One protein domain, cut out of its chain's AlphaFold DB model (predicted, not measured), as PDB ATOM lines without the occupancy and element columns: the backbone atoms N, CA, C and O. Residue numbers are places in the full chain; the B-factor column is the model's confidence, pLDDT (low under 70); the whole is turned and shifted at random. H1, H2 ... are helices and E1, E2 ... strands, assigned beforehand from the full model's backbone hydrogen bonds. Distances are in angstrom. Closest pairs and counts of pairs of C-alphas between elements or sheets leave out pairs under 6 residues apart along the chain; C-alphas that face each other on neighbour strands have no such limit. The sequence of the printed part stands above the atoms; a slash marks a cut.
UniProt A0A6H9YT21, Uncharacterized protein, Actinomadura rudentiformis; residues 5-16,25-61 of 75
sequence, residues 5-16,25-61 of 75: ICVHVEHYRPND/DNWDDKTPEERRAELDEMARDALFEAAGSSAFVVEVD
ATOM      1  N   ILE A   5     -11.057 -10.808  45.400       88.00
ATOM      2  CA  ILE A   5     -11.518  -9.870  44.381       88.00
ATOM      3  C   ILE A   5     -12.215 -10.687  43.297       88.00
ATOM      4  O   ILE A   5     -11.644 -11.640  42.775       88.00
ATOM      5  N   CYS A   6     -13.458 -10.342  42.991       87.38
ATOM      6  CA  CYS A   6     -14.245 -10.914  41.910       87.38
ATOM      7  C   CYS A   6     -14.260  -9.917  40.754       87.38
ATOM      8  O   CYS A   6     -14.751  -8.802  40.919       87.38
ATOM      9  N   VAL A   7     -13.729 -10.323  39.606       85.12
ATOM     10  CA  VAL A   7     -13.793  -9.580  38.348       85.12
ATOM     11  C   VAL A   7     -14.817 -10.280  37.474       85.12
ATOM     12  O   VAL A   7     -14.673 -11.466  37.190       85.12
ATOM     13  N   HIS A   8     -15.862  -9.570  37.071       83.56
ATOM     14  CA  HIS A   8     -16.885 -10.097  36.180       83.56
ATOM     15  C   HIS A   8     -16.923  -9.267  34.906       83.56
ATOM     16  O   HIS A   8     -17.003  -8.040  34.975       83.56
ATOM     17  N   VAL A   9     -16.876  -9.937  33.759       81.06
ATOM     18  CA  VAL A   9     -16.890  -9.328  32.430       81.06
ATOM     19  C   VAL A   9     -18.069  -9.899  31.643       81.06
ATOM     20  O   VAL A   9     -18.115 -11.089  31.339       81.06
ATOM     21  N   GLU A  10     -19.023  -9.042  31.294       76.06
ATOM     22  CA  GLU A  10     -20.194  -9.382  30.484       76.06
ATOM     23  C   GLU A  10     -19.901  -9.094  29.011       76.06
ATOM     24  O   GLU A  10     -19.918  -7.942  28.556       76.06
ATOM     25  N   HIS A  11     -19.663 -10.145  28.235       72.69
ATOM     26  CA  HIS A  11     -19.467 -10.021  26.798       72.69
ATOM     27  C   HIS A  11     -20.812  -9.998  26.058       72.69
ATOM     28  O   HIS A  11     -21.748 -10.723  26.380       72.69
ATOM     29  N   TYR A  12     -20.914  -9.233  24.962       62.78
ATOM     30  CA  TYR A  12     -22.153  -9.117  24.160       62.78
ATOM     31  C   TYR A  12     -22.591 -10.428  23.444       62.78
ATOM     32  O   TYR A  12     -23.512 -10.420  22.621       62.78
ATOM     33  N   ARG A  13     -21.914 -11.557  23.697       60.59
ATOM     34  CA  ARG A  13     -22.152 -12.925  23.193       60.59
ATOM     35  C   ARG A  13     -21.623 -13.930  24.239       60.59
ATOM     36  O   ARG A  13     -20.732 -13.558  24.985       60.59
ATOM     37  N   PRO A  14     -22.101 -15.191  24.270       60.91
ATOM     38  CA  PRO A  14     -22.578 -15.914  25.463       60.91
ATOM     39  C   PRO A  14     -21.512 -16.420  26.458       60.91
ATOM     40  O   PRO A  14     -21.754 -17.407  27.147       60.91
ATOM     41  N   ASN A  15     -20.348 -15.787  26.531       62.78
ATOM     42  CA  ASN A  15     -19.308 -16.124  27.487       62.78
ATOM     43  C   ASN A  15     -19.149 -14.952  28.447       62.78
ATOM     44  O   ASN A  15     -18.282 -14.114  28.233       62.78
ATOM     45  N   ASP A  16     -19.996 -14.892  29.469       73.88
ATOM     46  CA  ASP A  16     -19.683 -14.079  30.640       73.88
ATOM     47  C   ASP A  16     -18.472 -14.722  31.324       73.88
ATOM     48  O   ASP A  16     -18.445 -15.940  31.541       73.88
ATOM     49  N   ASP A  25      -1.319  -8.791  49.952       86.06
ATOM     50  CA  ASP A  25      -0.907  -8.970  51.355       86.06
ATOM     51  C   ASP A  25      -1.170  -7.741  52.248       86.06
ATOM     52  O   ASP A  25      -1.369  -7.883  53.452       86.06
ATOM     53  N   ASN A  26      -1.204  -6.537  51.669       88.19
ATOM     54  CA  ASN A  26      -1.487  -5.276  52.361       88.19
ATOM     55  C   ASN A  26      -2.930  -4.781  52.162       88.19
ATOM     56  O   ASN A  26      -3.214  -3.613  52.430       88.19
ATOM     57  N   TRP A  27      -3.842  -5.628  51.671       87.88
ATOM     58  CA  TRP A  27      -5.230  -5.230  51.426       87.88
ATOM     59  C   TRP A  27      -5.886  -4.684  52.689       87.88
ATOM     60  O   TRP A  27      -6.559  -3.655  52.654       87.88
ATOM     61  N   ASP A  28      -5.637  -5.336  53.826       85.88
ATOM     62  CA  ASP A  28      -6.240  -4.960  55.099       85.88
ATOM     63  C   ASP A  28      -5.707  -3.666  55.706       85.88
ATOM     64  O   ASP A  28      -6.439  -3.000  56.437       85.88
ATOM     65  N   ASP A  29      -4.490  -3.270  55.341       88.88
ATOM     66  CA  ASP A  29      -3.872  -2.023  55.793       88.88
ATOM     67  C   ASP A  29      -4.319  -0.808  54.964       88.88
ATOM     68  O   ASP A  29      -4.160   0.333  55.401       88.88
ATOM     69  N   LYS A  30      -4.892  -1.036  53.774       87.25
ATOM     70  CA  LYS A  30      -5.396   0.020  52.888       87.25
ATOM     71  C   LYS A  30      -6.689   0.624  53.412       87.25
ATOM     72  O   LYS A  30      -7.581  -0.078  53.902       87.25
ATOM     73  N   THR A  31      -6.821   1.930  53.220       88.56
ATOM     74  CA  THR A  31      -8.076   2.649  53.436       88.56
ATOM     75  C   THR A  31      -9.152   2.193  52.438       88.56
ATOM     76  O   THR A  31      -8.838   1.682  51.359       88.56
ATOM     77  N   PRO A  32     -10.446   2.394  52.748       85.00
ATOM     78  CA  PRO A  32     -11.533   2.077  51.820       85.00
ATOM     79  C   PRO A  32     -11.407   2.783  50.461       85.00
ATOM     80  O   PRO A  32     -11.771   2.211  49.436       85.00
ATOM     81  N   GLU A  33     -10.857   4.000  50.441       85.81
ATOM     82  CA  GLU A  33     -10.610   4.766  49.215       85.81
ATOM     83  C   GLU A  33      -9.509   4.137  48.354       85.81
ATOM     84  O   GLU A  33      -9.672   4.025  47.141       85.81
ATOM     85  N   GLU A  34      -8.422   3.669  48.972       87.75
ATOM     86  CA  GLU A  34      -7.340   2.970  48.269       87.75
ATOM     87  C   GLU A  34      -7.806   1.634  47.693       87.75
ATOM     88  O   GLU A  34      -7.523   1.338  46.535       87.75
ATOM     89  N   ARG A  35      -8.570   0.851  48.466       86.44
ATOM     90  CA  ARG A  35      -9.159  -0.403  47.971       86.44
ATOM     91  C   ARG A  35     -10.067  -0.143  46.781       86.44
ATOM     92  O   ARG A  35      -9.965  -0.825  45.770       86.44
ATOM     93  N   ARG A  36     -10.927   0.874  46.871       85.06
ATOM     94  CA  ARG A  36     -11.801   1.271  45.764       85.06
ATOM     95  C   ARG A  36     -11.004   1.697  44.534       85.06
ATOM     96  O   ARG A  36     -11.366   1.297  43.436       85.06
ATOM     97  N   ALA A  37      -9.942   2.483  44.704       87.19
ATOM     98  CA  ALA A  37      -9.099   2.914  43.593       87.19
ATOM     99  C   ALA A  37      -8.450   1.724  42.866       87.19
ATOM    100  O   ALA A  37      -8.405   1.727  41.638       87.19
ATOM    101  N   GLU A  38      -8.012   0.696  43.599       88.19
ATOM    102  CA  GLU A  38      -7.475  -0.530  42.997       88.19
ATOM    103  C   GLU A  38      -8.547  -1.371  42.300       88.19
ATOM    104  O   GLU A  38      -8.319  -1.823  41.180       88.19
ATOM    105  N   LEU A  39      -9.730  -1.543  42.902       85.81
ATOM    106  CA  LEU A  39     -10.842  -2.236  42.236       85.81
ATOM    107  C   LEU A  39     -11.254  -1.502  40.946       85.81
ATOM    108  O   LEU A  39     -11.482  -2.145  39.925       85.81
ATOM    109  N   ASP A  40     -11.297  -0.165  40.969       84.88
ATOM    110  CA  ASP A  40     -11.588   0.667  39.796       84.88
ATOM    111  C   ASP A  40     -10.499   0.540  38.713       84.88
ATOM    112  O   ASP A  40     -10.815   0.555  37.522       84.88
ATOM    113  N   GLU A  41      -9.221   0.433  39.092       87.19
ATOM    114  CA  GLU A  41      -8.114   0.204  38.154       87.19
ATOM    115  C   GLU A  41      -8.224  -1.177  37.496       87.19
ATOM    116  O   GLU A  41      -8.248  -1.263  36.268       87.19
ATOM    117  N   MET A  42      -8.439  -2.230  38.290       85.06
ATOM    118  CA  MET A  42      -8.670  -3.587  37.780       85.06
ATOM    119  C   MET A  42      -9.892  -3.656  36.857       85.06
ATOM    120  O   MET A  42      -9.856  -4.325  35.826       85.06
ATOM    121  N   ALA A  43     -10.973  -2.944  37.192       81.31
ATOM    122  CA  ALA A  43     -12.163  -2.877  36.350       81.31
ATOM    123  C   ALA A  43     -11.871  -2.210  35.003       81.31
ATOM    124  O   ALA A  43     -12.384  -2.648  33.976       81.31
ATOM    125  N   ARG A  44     -11.040  -1.161  34.987       83.62
ATOM    126  CA  ARG A  44     -10.632  -0.479  33.749       83.62
ATOM    127  C   ARG A  44      -9.754  -1.356  32.873       83.62
ATOM    128  O   ARG A  44      -9.970  -1.349  31.664       83.62
ATOM    129  N   ASP A  45      -8.819  -2.096  33.456       84.44
ATOM    130  CA  ASP A  45      -7.984  -3.035  32.704       84.44
ATOM    131  C   ASP A  45      -8.835  -4.159  32.102       84.44
ATOM    132  O   ASP A  45      -8.794  -4.372  30.890       84.44
ATOM    133  N   ALA A  46      -9.720  -4.771  32.897       80.44
ATOM    134  CA  ALA A  46     -10.651  -5.789  32.409       80.44
ATOM    135  C   ALA A  46     -11.560  -5.252  31.284       80.44
ATOM    136  O   ALA A  46     -11.750  -5.904  30.257       80.44
ATOM    137  N   LEU A  47     -12.082  -4.028  31.425       78.44
ATOM    138  CA  LEU A  47     -12.855  -3.351  30.375       78.44
ATOM    139  C   LEU A  47     -12.036  -3.108  29.101       78.44
ATOM    140  O   LEU A  47     -12.569  -3.233  27.994       78.44
ATOM    141  N   PHE A  48     -10.770  -2.713  29.245       79.75
ATOM    142  CA  PHE A  48      -9.881  -2.437  28.120       79.75
ATOM    143  C   PHE A  48      -9.606  -3.707  27.310       79.75
ATOM    144  O   PHE A  48      -9.673  -3.674  26.079       79.75
ATOM    145  N   GLU A  49      -9.373  -4.832  27.987       74.81
ATOM    146  CA  GLU A  49      -9.187  -6.136  27.343       74.81
ATOM    147  C   GLU A  49     -10.480  -6.655  26.692       74.81
ATOM    148  O   GLU A  49     -10.441  -7.258  25.618       74.81
ATOM    149  N   ALA A  50     -11.641  -6.352  27.276       70.19
ATOM    150  CA  ALA A  50     -12.926  -6.908  26.859       70.19
ATOM    151  C   ALA A  50     -13.630  -6.186  25.687       70.19
ATOM    152  O   ALA A  50     -14.760  -6.553  25.352       70.19
ATOM    153  N   ALA A  51     -13.002  -5.176  25.066       59.72
ATOM    154  CA  ALA A  51     -13.398  -4.483  23.826       59.72
ATOM    155  C   ALA A  51     -14.904  -4.557  23.449       59.72
ATOM    156  O   ALA A  51     -15.300  -5.291  22.541       59.72
ATOM    157  N   GLY A  52     -15.749  -3.755  24.114       59.22
ATOM    158  CA  GLY A  52     -17.199  -3.664  23.837       59.22
ATOM    159  C   GLY A  52     -18.111  -4.395  24.834       59.22
ATOM    160  O   GLY A  52     -19.273  -4.651  24.519       59.22
ATOM    161  N   SER A  53     -17.580  -4.702  26.015       68.44
ATOM    162  CA  SER A  53     -18.217  -5.450  27.110       68.44
ATOM    163  C   SER A  53     -18.349  -4.561  28.358       68.44
ATOM    164  O   SER A  53     -17.645  -3.551  28.456       68.44
ATOM    165  N   SER A  54     -19.234  -4.895  29.302       73.75
ATOM    166  CA  SER A  54     -19.208  -4.311  30.657       73.75
ATOM    167  C   SER A  54     -18.312  -5.154  31.558       73.75
ATOM    168  O   SER A  54     -18.262  -6.368  31.411       73.75
ATOM    169  N   ALA A  55     -17.601  -4.526  32.493       76.50
ATOM    170  CA  ALA A  55     -16.908  -5.235  33.556       76.50
ATOM    171  C   ALA A  55     -17.119  -4.521  34.887       76.50
ATOM    172  O   ALA A  55     -17.174  -3.287  34.942       76.50
ATOM    173  N   PHE A  56     -17.237  -5.302  35.953       78.88
ATOM    174  CA  PHE A  56     -17.302  -4.813  37.321       78.88
ATOM    175  C   PHE A  56     -16.394  -5.645  38.220       78.88
ATOM    176  O   PHE A  56     -16.213  -6.846  38.016       78.88
ATOM    177  N   VAL A  57     -15.804  -4.982  39.213       82.62
ATOM    178  CA  VAL A  57     -14.840  -5.588  40.131       82.62
ATOM    179  C   VAL A  57     -15.246  -5.275  41.558       82.62
ATOM    180  O   VAL A  57     -15.478  -4.117  41.906       82.62
ATOM    181  N   VAL A  58     -15.368  -6.314  42.379       85.12
ATOM    182  CA  VAL A  58     -15.911  -6.226  43.740       85.12
ATOM    183  C   VAL A  58     -15.167  -7.151  44.698       85.12
ATOM    184  O   VAL A  58     -14.692  -8.218  44.315       85.12
ATOM    185  N   GLU A  59     -15.074  -6.761  45.968       85.69
ATOM    186  CA  GLU A  59     -14.604  -7.649  47.036       85.69
ATOM    187  C   GLU A  59     -15.728  -8.631  47.403       85.69
ATOM    188  O   GLU A  59     -16.876  -8.232  47.600       85.69
ATOM    189  N   VAL A  60     -15.418  -9.923  47.498       86.31
ATOM    190  CA  VAL A  60     -16.366 -10.987  47.851       86.31
ATOM    191  C   VAL A  60     -15.851 -11.836  49.008       86.31
ATOM    192  O   VAL A  60     -14.645 -11.964  49.231       86.31
ATOM    193  N   ASP A  61     -16.774 -12.445  49.747       87.38
ATOM    194  CA  ASP A  61     -16.454 -13.444  50.765       87.38
ATOM    195  C   ASP A  61     -16.137 -14.825  50.154       87.38
ATOM    196  O   ASP A  61     -16.182 -15.044  48.943       87.38
TER     197      ASP A  61
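This is residues 5 to 16 and 25 to 61 of the 75 residues of an uncharacterized protein of Actinomadura rudentiformis (UniProt A0A6H9YT21). What is the shape? One long helix, H1, packs on a ribbon of two antiparallel strands, E1 and E2, mostly on E2; residues 28 to 34 stick out. What is printed? The printed part has 49 residues, of mixed class, with named elements in the order E1, H1, E2. It is loose, with a radius of gyration of the C-alphas of 12.3 A, and spans 39 by 21 by 15 A.

Where are the strands? E1, residues 5 to 10, runs 16.4 A from C-alpha 5 at (-11.518, -9.870, 44.381). E2, residues 54 to 61, runs 22.3 A to C-alpha 61 at (-16.454, -13.444, 50.765). And the helix? H1, residues 32 to 49, is 25.9 A long.

How do the strands pair? E1 and E2 are antiparallel at 152 degrees; N 8 and O 56, 2.9 A apart, are within hydrogen-bond range. Where is H1? Its closest C-alphas with E2 are those of Ala 43 and Val 57, 5.4 A; with E1, Ala 46 and Val 9, 7.2 A. In H1 every O i to N i+4 pair is within hydrogen-bond range.

Where is the cut? Residues 17 to 24 are not printed; C-alphas 16 and 25 are 28.4 A apart. What of links and confidence? The link H1 to E2 is tight; residues 12 to 15 and 51 to 53 have pLDDT under 70.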